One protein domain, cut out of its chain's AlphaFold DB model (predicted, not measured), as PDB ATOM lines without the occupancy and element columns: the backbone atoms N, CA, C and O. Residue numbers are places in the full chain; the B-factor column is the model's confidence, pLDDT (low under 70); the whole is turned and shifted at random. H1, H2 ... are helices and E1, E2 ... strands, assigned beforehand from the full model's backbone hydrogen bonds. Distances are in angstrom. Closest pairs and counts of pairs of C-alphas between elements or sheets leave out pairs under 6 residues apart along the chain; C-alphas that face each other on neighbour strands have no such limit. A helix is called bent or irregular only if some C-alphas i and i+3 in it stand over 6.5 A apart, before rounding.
ATOM      1  N   TYR A 154      25.625 -26.146  74.804       90.69
ATOM      2  CA  TYR A 154      26.516 -25.446  75.717       90.69
ATOM      3  C   TYR A 154      26.344 -23.942  75.551       90.69
ATOM      4  O   TYR A 154      26.222 -23.433  74.431       90.69
ATOM      5  N   LYS A 155      26.288 -23.232  76.676       85.19
ATOM      6  CA  LYS A 155      26.053 -21.792  76.719       85.19
ATOM      7  C   LYS A 155      27.363 -21.033  76.518       85.19
ATOM      8  O   LYS A 155      28.296 -21.187  77.293       85.19
ATOM      9  N   GLY A 156      27.384 -20.119  75.550       83.19
ATOM     10  CA  GLY A 156      28.497 -19.190  75.340       83.19
ATOM     11  C   GLY A 156      29.419 -19.582  74.186       83.19
ATOM     12  O   GLY A 156      29.072 -20.414  73.351       83.19
ATOM     13  N   ALA A 157      30.586 -18.937  74.127       78.69
ATOM     14  CA  ALA A 157      31.509 -19.018  72.991       78.69
ATOM     15  C   ALA A 157      32.260 -20.356  72.878       78.69
ATOM     16  O   ALA A 157      32.821 -20.646  71.830       78.69
ATOM     17  N   ALA A 158      32.244 -21.183  73.927       83.38
ATOM     18  CA  ALA A 158      32.971 -22.450  73.969       83.38
ATOM     19  C   ALA A 158      32.212 -23.651  73.375       83.38
ATOM     20  O   ALA A 158      32.661 -24.787  73.502       83.38
ATOM     21  N   LYS A 159      31.058 -23.424  72.734       84.88
ATOM     22  CA  LYS A 159      30.192 -24.497  72.224       84.88
ATOM     23  C   LYS A 159      30.906 -25.448  71.253       84.88
ATOM     24  O   LYS A 159      30.591 -26.629  71.236       84.88
ATOM     25  N   GLU A 160      31.842 -24.944  70.456       85.88
ATOM     26  CA  GLU A 160      32.586 -25.741  69.468       85.88
ATOM     27  C   GLU A 160      33.684 -26.614  70.096       85.88
ATOM     28  O   GLU A 160      34.238 -27.478  69.427       85.88
ATOM     29  N   HIS A 161      33.994 -26.415  71.381       86.12
ATOM     30  CA  HIS A 161      35.055 -27.138  72.087       86.12
ATOM     31  C   HIS A 161      34.537 -28.199  73.056       86.12
ATOM     32  O   HIS A 161      35.327 -28.759  73.814       86.12
ATOM     33  N   VAL A 162      33.228 -28.446  73.066       90.25
ATOM     34  CA  VAL A 162      32.611 -29.459  73.920       90.25
ATOM     35  C   VAL A 162      32.056 -30.597  73.078       90.25
ATOM     36  O   VAL A 162      31.374 -30.387  72.077       90.25
ATOM     37  N   ASP A 163      32.332 -31.815  73.520       92.19
ATOM     38  CA  ASP A 163      31.862 -33.057  72.927       92.19
ATOM     39  C   ASP A 163      31.262 -33.971  74.009       92.19
ATOM     40  O   ASP A 163      31.250 -33.647  75.200       92.19
ATOM     41  N   ALA A 164      30.742 -35.132  73.606       91.88
ATOM     42  CA  ALA A 164      30.172 -36.109  74.534       91.88
ATOM     43  C   ALA A 164      31.168 -36.527  75.635       91.88
ATOM     44  O   ALA A 164      30.792 -36.677  76.801       91.88
ATOM     45  N   LYS A 165      32.452 -36.671  75.274       92.69
ATOM     46  CA  LYS A 165      33.523 -37.068  76.193       92.69
ATOM     47  C   LYS A 165      33.789 -35.992  77.240       92.69
ATOM     48  O   LYS A 165      34.007 -36.326  78.405       92.69
ATOM     49  N   TRP A 166      33.728 -34.721  76.854       93.19
ATOM     50  CA  TRP A 166      33.824 -33.591  77.763       93.19
ATOM     51  C   TRP A 166      32.702 -33.642  78.799       93.19
ATOM     52  O   TRP A 166      32.997 -33.590  79.986       93.19
ATOM     53  N   PHE A 167      31.443 -33.848  78.391       93.38
ATOM     54  CA  PHE A 167      30.320 -33.951  79.337       93.38
ATOM     55  C   PHE A 167      30.475 -35.115  80.319       93.38
ATOM     56  O   PHE A 167      30.205 -34.951  81.506       93.38
ATOM     57  N   GLU A 168      30.937 -36.275  79.849       92.38
ATOM     58  CA  GLU A 168      31.182 -37.422  80.725       92.38
ATOM     59  C   GLU A 168      32.340 -37.167  81.701       92.38
ATOM     60  O   GLU A 168      32.253 -37.507  82.881       92.38
ATOM     61  N   THR A 169      33.417 -36.548  81.220       91.62
ATOM     62  CA  THR A 169      34.586 -36.208  82.041       91.62
ATOM     63  C   THR A 169      34.219 -35.157  83.083       91.62
ATOM     64  O   THR A 169      34.561 -35.302  84.250       91.62
ATOM     65  N   GLN A 170      33.466 -34.134  82.681       90.81
ATOM     66  CA  GLN A 170      33.009 -33.060  83.553       90.81
ATOM     67  C   GLN A 170      31.973 -33.546  84.576       90.81
ATOM     68  O   GLN A 170      31.911 -33.016  85.676       90.81
ATOM     69  N   TYR A 171      31.165 -34.557  84.246       88.19
ATOM     70  CA  TYR A 171      30.282 -35.201  85.220       88.19
ATOM     71  C   TYR A 171      31.077 -35.900  86.334       88.19
ATOM     72  O   TYR A 171      30.704 -35.807  87.499       88.19
ATOM     73  N   LYS A 172      32.175 -36.584  85.976       87.81
ATOM     74  CA  LYS A 172      33.061 -37.269  86.936       87.81
ATOM     75  C   LYS A 172      33.910 -36.287  87.750       87.81
ATOM     76  O   LYS A 172      34.139 -36.532  88.926       87.81
ATOM     77  N   HIS A 173      34.333 -35.193  87.120       86.69
ATOM     78  CA  HIS A 173      35.215 -34.172  87.689       86.69
ATOM     79  C   HIS A 173      34.657 -32.767  87.395       86.69
ATOM     80  O   HIS A 173      35.088 -32.110  86.436       86.69
ATOM     81  N   PRO A 174      33.651 -32.305  88.164       83.69
ATOM     82  CA  PRO A 174      32.988 -31.019  87.939       83.69
ATOM     83  C   PRO A 174      33.924 -29.805  87.990       83.69
ATOM     84  O   PRO A 174      33.644 -28.796  87.341       83.69
ATOM     85  N   GLU A 175      35.022 -29.901  88.730       82.31
ATOM     86  CA  GLU A 175      36.062 -28.890  88.919       82.31
ATOM     87  C   GLU A 175      36.933 -28.645  87.684       82.31
ATOM     88  O   GLU A 175      37.629 -27.631  87.626       82.31
ATOM     89  N   ASN A 176      36.881 -29.537  86.690       87.00
ATOM     90  CA  ASN A 176      37.727 -29.441  85.510       87.00
ATOM     91  C   ASN A 176      37.517 -28.122  84.763       87.00
ATOM     92  O   ASN A 176      36.391 -27.686  84.506       87.00
ATOM     93  N   GLN A 177      38.635 -27.519  84.368       87.88
ATOM     94  CA  GLN A 177      38.668 -26.305  83.569       87.88
ATOM     95  C   GLN A 177      39.568 -26.520  82.366       87.88
ATOM     96  O   GLN A 177      40.638 -27.119  82.464       87.88
ATOM     97  N   LEU A 178      39.130 -26.009  81.225       86.00
ATOM     98  CA  LEU A 178      39.860 -26.141  79.980       86.00
ATOM     99  C   LEU A 178      39.954 -24.787  79.299       86.00
ATOM    100  O   LEU A 178      38.941 -24.220  78.897       86.00
ATOM    101  N   GLU A 179      41.162 -24.267  79.127       88.19
ATOM    102  CA  GLU A 179      41.350 -23.078  78.303       88.19
ATOM    103  C   GLU A 179      41.303 -23.444  76.819       88.19
ATOM    104  O   GLU A 179      41.961 -24.382  76.344       88.19
ATOM    105  N   ARG A 180      40.494 -22.692  76.075       87.31
ATOM    106  CA  ARG A 180      40.355 -22.822  74.627       87.31
ATOM    107  C   ARG A 180      40.362 -21.460  73.969       87.31
ATOM    108  O   ARG A 180      39.884 -20.474  74.527       87.31
ATOM    109  N   GLU A 181      40.915 -21.407  72.770       88.50
ATOM    110  CA  GLU A 181      40.836 -20.211  71.950       88.50
ATOM    111  C   GLU A 181      39.483 -20.155  71.261       88.50
ATOM    112  O   GLU A 181      39.069 -21.124  70.637       88.50
ATOM    113  N   PHE A 182      38.822 -19.006  71.327       86.69
ATOM    114  CA  PHE A 182      37.604 -18.765  70.572       86.69
ATOM    115  C   PHE A 182      37.789 -17.604  69.607       86.69
ATOM    116  O   PHE A 182      38.621 -16.704  69.783       86.69
ATOM    117  N   VAL A 183      36.937 -17.607  68.590       84.69
ATOM    118  CA  VAL A 183      36.914 -16.593  67.551       84.69
ATOM    119  C   VAL A 183      35.548 -15.922  67.532       84.69
ATOM    120  O   VAL A 183      34.515 -16.560  67.366       84.69
ATOM    121  N   SER A 184      35.543 -14.599  67.656       84.75
ATOM    122  CA  SER A 184      34.368 -13.769  67.415       84.75
ATOM    123  C   SER A 184      34.542 -13.055  66.077       84.75
ATOM    124  O   SER A 184      35.390 -12.172  65.954       84.75
ATOM    125  N   ASN A 185      33.764 -13.465  65.072       85.94
ATOM    126  CA  ASN A 185      33.927 -12.995  63.691       85.94
ATOM    127  C   ASN A 185      33.438 -11.557  63.461       85.94
ATOM    128  O   ASN A 185      33.953 -10.881  62.580       85.94
ATOM    129  N   PHE A 186      32.481 -11.083  64.262       87.06
ATOM    130  CA  PHE A 186      31.832  -9.786  64.070       87.06
ATOM    131  C   PHE A 186      31.922  -8.948  65.344       87.06
ATOM    132  O   PHE A 186      30.982  -8.897  66.140       87.06
ATOM    133  N   ARG A 187      33.072  -8.306  65.573       88.50
ATOM    134  CA  ARG A 187      33.201  -7.270  66.604       88.50
ATOM    135  C   ARG A 187      33.241  -5.904  65.951       88.50
ATOM    136  O   ARG A 187      34.072  -5.655  65.089       88.50
ATOM    137  N   VAL A 188      32.330  -5.040  66.382       86.31
ATOM    138  CA  VAL A 188      32.245  -3.656  65.922       86.31
ATOM    139  C   VAL A 188      33.099  -2.794  66.845       86.31
ATOM    140  O   VAL A 188      32.904  -2.804  68.060       86.31
ATOM    141  N   ASN A 189      34.052  -2.067  66.272       84.56
ATOM    142  CA  ASN A 189      34.741  -0.965  66.921       84.56
ATOM    143  C   ASN A 189      34.132   0.338  66.407       84.56
ATOM    144  O   ASN A 189      34.422   0.752  65.287       84.56
ATOM    145  N   ILE A 190      33.293   0.967  67.226       77.00
ATOM    146  CA  ILE A 190      32.606   2.209  66.855       77.00
ATOM    147  C   ILE A 190      33.619   3.349  66.680       77.00
ATOM    148  O   ILE A 190      33.579   4.035  65.666       77.00
ATOM    149  N   LYS A 191      34.609   3.462  67.578       73.88
ATOM    150  CA  LYS A 191      35.672   4.486  67.523       73.88
ATOM    151  C   LYS A 191      36.488   4.454  66.233       73.88
ATOM    152  O   LYS A 191      36.930   5.486  65.750       73.88
ATOM    153  N   LYS A 192      36.727   3.258  65.690       80.38
ATOM    154  CA  LYS A 192      37.477   3.062  64.438       80.38
ATOM    155  C   LYS A 192      36.575   2.818  63.228       80.38
ATOM    156  O   LYS A 192      37.105   2.519  62.163       80.38
ATOM    157  N   LEU A 193      35.250   2.864  63.406       80.50
ATOM    158  CA  LEU A 193      34.247   2.499  62.400       80.50
ATOM    159  C   LEU A 193      34.584   1.199  61.650       80.50
ATOM    160  O   LEU A 193      34.406   1.090  60.439       80.50
ATOM    161  N   SER A 194      35.100   0.201  62.370       87.06
ATOM    162  CA  SER A 194      35.613  -1.025  61.764       87.06
ATOM    163  C   SER A 194      34.988  -2.270  62.367       87.06
ATOM    164  O   SER A 194      34.701  -2.348  63.563       87.06
ATOM    165  N   VAL A 195      34.785  -3.273  61.516       91.50
ATOM    166  CA  VAL A 195      34.418  -4.622  61.937       91.50
ATOM    167  C   VAL A 195      35.671  -5.473  61.879       91.50
ATOM    168  O   VAL A 195      36.375  -5.488  60.873       91.50
ATOM    169  N   TYR A 196      35.965  -6.173  62.966       91.19
ATOM    170  CA  TYR A 196      37.170  -6.978  63.064       91.19
ATOM    171  C   TYR A 196      36.898  -8.323  63.729       91.19
ATOM    172  O   TYR A 196      35.954  -8.510  64.505       91.19
ATOM    173  N   LYS A 197      37.780  -9.272  63.422       91.88
ATOM    174  CA  LYS A 197      37.817 -10.594  64.034       91.88
ATOM    175  C   LYS A 197      38.583 -10.504  65.350       91.88
ATOM    176  O   LYS A 197      39.755 -10.132  65.360       91.88
ATOM    177  N   ARG A 198      37.949 -10.871  66.464       88.00
ATOM    178  CA  ARG A 198      38.615 -10.959  67.771       88.00
ATOM    179  C   ARG A 198      38.910 -12.415  68.095       88.00
ATOM    180  O   ARG A 198      37.982 -13.212  68.221       88.00
ATOM    181  N   LYS A 199      40.190 -12.734  68.274       90.25
ATOM    182  CA  LYS A 199      40.627 -13.961  68.944       90.25
ATOM    183  C   LYS A 199      40.732 -13.691  70.443       90.25
ATOM    184  O   LYS A 199      41.086 -12.585  70.853       90.25
ATOM    185  N   GLY A 200      40.385 -14.673  71.253       87.06
ATOM    186  CA  GLY A 200      40.521 -14.596  72.700       87.06
ATOM    187  C   GLY A 200      40.568 -15.985  73.305       87.06
ATOM    188  O   GLY A 200      40.380 -16.976  72.606       87.06
ATOM    189  N   LYS A 201      40.796 -16.047  74.612       89.62
ATOM    190  CA  LYS A 201      40.713 -17.288  75.378       89.62
ATOM    191  C   LYS A 201      39.387 -17.343  76.125       89.62
ATOM    192  O   LYS A 201      38.885 -16.314  76.581       89.62
ATOM    193  N   VAL A 202      38.814 -18.533  76.218       87.94
ATOM    194  CA  VAL A 202      37.638 -18.838  77.026       87.94
ATOM    195  C   VAL A 202      37.943 -20.050  77.894       87.94
ATOM    196  O   VAL A 202      38.494 -21.044  77.421       87.94
ATOM    197  N   THR A 203      37.570 -19.963  79.164       88.00
ATOM    198  CA  THR A 203      37.621 -21.095  80.087       88.00
ATOM    199  C   THR A 203      36.338 -21.900  79.940       88.00
ATOM    200  O   THR A 203      35.241 -21.407  80.213       88.00
ATOM    201  N   VAL A 204      36.470 -23.138  79.477       87.12
ATOM    202  CA  VAL A 204      35.389 -24.118  79.397       87.12
ATOM    203  C   VAL A 204      35.346 -24.857  80.725       87.12
ATOM    204  O   VAL A 204      36.204 -25.684  81.021       87.12
ATOM    205  N   ALA A 205      34.364 -24.507  81.542       86.50
ATOM    206  CA  ALA A 205      34.144 -25.088  82.856       86.50
ATOM    207  C   ALA A 205      32.650 -25.050  83.185       86.50
ATOM    208  O   ALA A 205      31.864 -24.357  82.522       86.50
ATOM    209  N   LEU A 206      32.244 -25.771  84.225       80.94
ATOM    210  CA  LEU A 206      30.947 -25.528  84.844       80.94
ATOM    211  C   LEU A 206      31.046 -24.284  85.729       80.94
ATOM    212  O   LEU A 206      31.971 -24.138  86.522       80.94
ATOM    213  N   ALA A 207      30.067 -23.386  85.620       72.69
ATOM    214  CA  ALA A 207      29.921 -22.257  86.537       72.69
ATOM    215  C   ALA A 207      29.357 -22.743  87.884       72.69
ATOM    216  O   ALA A 207      28.219 -22.435  88.253       72.69
ATOM    217  N   LEU A 208      30.141 -23.565  88.578       67.00
ATOM    218  CA  LEU A 208      29.817 -24.104  89.890       67.00
ATOM    219  C   LEU A 208      29.789 -22.959  90.907       67.00
ATOM    220  O   LEU A 208      30.481 -21.956  90.757       67.00
ATOM    221  N   ASN A 209      28.965 -23.087  91.944       61.03
ATOM    222  CA  ASN A 209      28.959 -22.180  93.092       61.03
ATOM    223  C   ASN A 209      28.562 -20.714  92.841       61.03
ATOM    224  O   ASN A 209      28.474 -19.969  93.808       61.03
ATOM    225  N   ASN A 210      28.215 -20.259  91.634       66.12
ATOM    226  CA  ASN A 210      27.772 -18.861  91.467       66.12
ATOM    227  C   ASN A 210      26.396 -18.582  92.099       66.12
ATOM    228  O   ASN A 210      26.182 -17.514  92.663       66.12
ATOM    229  N   LYS A 211      25.461 -19.540  92.029       65.88
ATOM    230  CA  LYS A 211      24.085 -19.392  92.561       65.88
ATOM    231  C   LYS A 211      23.614 -20.549  93.445       65.88
ATOM    232  O   LYS A 211      22.605 -20.428  94.130       65.88
ATOM    233  N   ARG A 212      24.302 -21.689  93.387       65.69
ATOM    234  CA  ARG A 212      23.929 -22.938  94.062       65.69
ATOM    235  C   ARG A 212      25.186 -23.617  94.588       65.69
ATOM    236  O   ARG A 212      26.194 -23.565  93.893       65.69
ATOM    237  N   MET A 213      25.133 -24.216  95.770       68.12
ATOM    238  CA  MET A 213      26.226 -25.000  96.349       68.12
ATOM    239  C   MET A 213      26.092 -26.463  95.934       68.12
ATOM    240  O   MET A 213      24.977 -26.977  95.865       68.12
ATOM    241  N   LEU A 214      27.205 -27.128  95.636       72.94
ATOM    242  CA  LEU A 214      27.197 -28.550  95.286       72.94
ATOM    243  C   LEU A 214      26.965 -29.411  96.525       72.94
ATOM    244  O   LEU A 214      27.582 -29.188  97.563       72.94
ATOM    245  N   LEU A 215      26.105 -30.416  96.386       71.06
ATOM    246  CA  LEU A 215      25.825 -31.396  97.423       71.06
ATOM    247  C   LEU A 215      26.531 -32.707  97.075       71.06
ATOM    248  O   LEU A 215      26.271 -33.292  96.018       71.06
ATOM    249  N   HIS A 216      27.422 -33.143  97.964       72.62
ATOM    250  CA  HIS A 216      28.149 -34.402  97.842       72.62
ATOM    251  C   HIS A 216      27.706 -35.366  98.941       72.62
ATOM    252  O   HIS A 216      27.640 -34.978 100.104       72.62
ATOM    253  N   ILE A 217      27.425 -36.617  98.576       70.75
ATOM    254  CA  ILE A 217      27.141 -37.709  99.517       70.75
ATOM    255  C   ILE A 217      28.130 -38.831  99.200       70.75
ATOM    256  O   ILE A 217      28.206 -39.280  98.056       70.75
ATOM    257  N   GLY A 218      28.941 -39.236 100.182       65.50
ATOM    258  CA  GLY A 218      29.961 -40.277  99.993       65.50
ATOM    259  C   GLY A 218      30.984 -39.953  98.892       65.50
ATOM    260  O   GLY A 218      31.340 -40.828  98.108       65.50
ATOM    261  N   GLY A 219      31.382 -38.682  98.758       69.69
ATOM    262  CA  GLY A 219      32.332 -38.221  97.733       69.69
ATOM    263  C   GLY A 219      31.764 -38.106  96.311       69.69
ATOM    264  O   GLY A 219      32.467 -37.647  95.415       69.69
ATOM    265  N   LYS A 220      30.495 -38.470  96.082       66.44
ATOM    266  CA  LYS A 220      29.825 -38.331  94.781       66.44
ATOM    267  C   LYS A 220      28.959 -37.082  94.748       66.44
ATOM    268  O   LYS A 220      28.242 -36.797  95.704       66.44
ATOM    269  N   TRP A 221      28.999 -36.357  93.635       68.88
ATOM    270  CA  TRP A 221      28.104 -35.231  93.392       68.88
ATOM    271  C   TRP A 221      26.675 -35.743  93.158       68.88
ATOM    272  O   TRP A 221      26.423 -36.448  92.184       68.88
ATOM    273  N   VAL A 222      25.749 -35.411  94.064       68.88
ATOM    274  CA  VAL A 222      24.344 -35.870  94.005       68.88
ATOM    275  C   VAL A 222      23.395 -34.747  93.581       68.88
ATOM    276  O   VAL A 222      22.327 -35.003  93.035       68.88
ATOM    277  N   GLY A 223      23.774 -33.481  93.773       68.25
ATOM    278  CA  GLY A 223      22.925 -32.367  93.358       68.25
ATOM    279  C   GLY A 223      23.449 -30.997  93.759       68.25
ATOM    280  O   GLY A 223      24.647 -30.780  93.935       68.25
ATOM    281  N   SER A 224      22.549 -30.024  93.881       69.12
ATOM    282  CA  SER A 224      22.918 -28.694  94.364       69.12
ATOM    283  C   SER A 224      21.792 -28.018  95.132       69.12
ATOM    284  O   SER A 224      20.625 -28.089  94.737       69.12
ATOM    285  N   THR A 225      22.144 -27.294  96.186       65.75
ATOM    286  CA  THR A 225      21.215 -26.489  96.983       65.75
ATOM    287  C   THR A 225      21.334 -25.012  96.603       65.75
ATOM    288  O   THR A 225      22.403 -24.568  96.179       65.75
ATOM    289  N   PRO A 226      20.253 -24.218  96.673       63.94
ATOM    290  CA  PRO A 226      20.346 -22.775  96.479       63.94
ATOM    291  C   PRO A 226      21.329 -22.153  97.475       63.94
ATOM    292  O   PRO A 226      21.373 -22.552  98.637       63.94
ATOM    293  N   LYS A 227      22.094 -21.147  97.041       68.06
ATOM    294  CA  LYS A 227      22.778 -20.277  98.001       68.06
ATOM    295  C   LYS A 227      21.722 -19.443  98.716       68.06
ATOM    296  O   LYS A 227      21.011 -18.679  98.067       68.06
ATOM    297  N   VAL A 228      21.631 -19.586 100.033       64.81
ATOM    298  CA  VAL A 228      20.823 -18.689 100.858       64.81
ATOM    299  C   VAL A 228      21.628 -17.405 101.041       64.81
ATOM    300  O   VAL A 228      22.658 -17.404 101.712       64.81
ATOM    301  N   VAL A 229      21.203 -16.338 100.368       62.91
ATOM    302  CA  VAL A 229      21.767 -14.995 100.530       62.91
ATOM    303  C   VAL A 229      20.830 -14.235 101.453       62.91
ATOM    304  O   VAL A 229      19.656 -14.067 101.133       62.91
ATOM    305  N   PHE A 230      21.347 -13.813 102.602       66.75
ATOM    306  CA  PHE A 230      20.632 -12.920 103.501       66.75
ATOM    307  C   PHE A 230      20.998 -11.495 103.109       66.75
ATOM    308  O   PHE A 230      22.154 -11.098 103.248       66.75
ATOM    309  N   ASP A 231      20.027 -10.761 102.577       67.31
ATOM    310  CA  ASP A 231      20.164  -9.323 102.397       67.31
ATOM    311  C   ASP A 231      19.928  -8.654 103.752       67.31
ATOM    312  O   ASP A 231      18.809  -8.617 104.263       67.31
ATOM    313  N   LEU A 232      21.021  -8.208 104.365       76.75
ATOM    314  CA  LEU A 232      21.006  -7.521 105.652       76.75
ATOM    315  C   LEU A 232      21.196  -6.008 105.469       76.75
ATOM    316  O   LEU A 232      21.371  -5.309 106.461       76.75
ATOM    317  N   GLU A 233      21.214  -5.475 104.241       74.62
ATOM    318  CA  GLU A 233      21.512  -4.053 104.006       74.62
ATOM    319  C   GLU A 233      20.474  -3.133 104.654       74.62
ATOM    320  O   GLU A 233      20.829  -2.082 105.182       74.62
ATOM    321  N   SER A 234      19.218  -3.579 104.701       73.25
ATOM    322  CA  SER A 234      18.107  -2.873 105.347       73.25
ATOM    323  C   SER A 234      18.110  -2.935 106.882       73.25
ATOM    324  O   SER A 234      17.316  -2.238 107.511       73.25
ATOM    325  N   LEU A 235      18.980  -3.748 107.492       77.75
ATOM    326  CA  LEU A 235      19.050  -3.919 108.943       77.75
ATOM    327  C   LEU A 235      20.099  -2.997 109.571       77.75
ATOM    328  O   LEU A 235      21.209  -2.821 109.055       77.75
ATOM    329  N   ASP A 236      19.760  -2.456 110.739       84.38
ATOM    330  CA  ASP A 236      20.689  -1.718 111.583       84.38
ATOM    331  C   ASP A 236      21.722  -2.660 112.236       84.38
ATOM    332  O   ASP A 236      21.617  -3.891 112.197       84.38
ATOM    333  N   ASN A 237      22.764  -2.075 112.826       83.06
ATOM    334  CA  ASN A 237      23.907  -2.840 113.317       83.06
ATOM    335  C   ASN A 237      23.541  -3.773 114.486       83.06
ATOM    336  O   ASN A 237      24.066  -4.882 114.561       83.06
ATOM    337  N   ALA A 238      22.604  -3.374 115.357       82.88
ATOM    338  CA  ALA A 238      22.165  -4.216 116.470       82.88
ATOM    339  C   ALA A 238      21.400  -5.448 115.964       82.88
ATOM    340  O   ALA A 238      21.649  -6.569 116.409       82.88
ATOM    341  N   SER A 239      20.533  -5.264 114.965       80.44
ATOM    342  CA  SER A 239      19.813  -6.370 114.325       80.44
ATOM    343  C   SER A 239      20.747  -7.343 113.598       80.44
ATOM    344  O   SER A 239      20.519  -8.555 113.628       80.44
ATOM    345  N   LYS A 240      21.832  -6.847 112.987       81.69
ATOM    346  CA  LYS A 240      22.871  -7.692 112.371       81.69
ATOM    347  C   LYS A 240      23.601  -8.551 113.404       81.69
ATOM    348  O   LYS A 240      23.751  -9.753 113.184       81.69
TER     349      LYS A 240
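What this domain is: This is residues 154 to 240 of the 310 residues of the protein "DNA-directed DNA polymerase" of Beta vulgaris subsp. maritima (UniProt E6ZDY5). Two separate antiparallel hairpins, a long one of E1 and E2 and a small one of E3 and E4, are joined by residues 205 to 211 into a flat, open shape; the short helix H1 lies beside the long hairpin, and H2 comes between H1 and E1 along the chain. From the small hairpin a tail runs off toward the short helix H3, and residues 233 to 239 stick out. The printed part has 87 residues, with three named helices and four named strands in the order H1, H2, E1, E2, E3, E4, H3; the class is mixed, helices and strands. It is extended, with a radius of gyration of the C-alphas of 19.8 A and spans of 56 by 41 by 15 A.

How they stand to each other: H1, residues 157 to 161, is irregular, with C-alphas 157 and 160 7.7 A apart. H2, residues 164 to 172, follows after a tight link of 2 residues, yet H1 and H2 are apart. E1, residues 178 to 189, and E2, residues 194 to 204, form a hairpin, antiparallel at 160 degrees, with N 180 and O 202 2.9 A apart and N 189 and O 194 2.8 A apart, both within hydrogen-bond range. E1 bends by 71 degrees at residue 186. The closest C-alphas of H1 and E1 are those of Ala 157 and Phe 182, 6.6 A apart; those of H1 and E2 are Ala 158 and Val 204, 6.2 A. E3, residues 212 to 217, and E4, residues 220 to 226, form the second hairpin, antiparallel at 147 degrees, with N 213 and O 225 2.8 A apart, within hydrogen-bond range. E2 and E3 are apart. H2 and E4 are only just apart, with closest C-alphas 8.4 A from each other. H3, residues 237 to 240, is apart from H1, H2, E1, E2 and E3. In H2 every O i to N i+4 pair is within hydrogen-bond range; in H1 0 of 1 is, beside 1 of 2 O i to N i+3 pairs, and H3 is too short for an i+4 pair.

Where its parts are: H1 begins at C-alpha 157 (31.509, -19.018, 72.991). H2 is 12.8 A long, E1 28.8 A, E2 29.1 A, E3 16.1 A and E4 18.3 A. E2 begins at C-alpha 194 (35.613, -1.025, 61.764), and H3 ends at C-alpha 240 (22.871, -7.692, 112.371).

The domain as a whole: The C-alphas farthest apart are those of Leu 193 and Gly 218, 57.1 A. The printed part has no cut and no long link. The mean pLDDT of the printed part is 80.6; residues 208 to 213 and 218 to 231 are under 70.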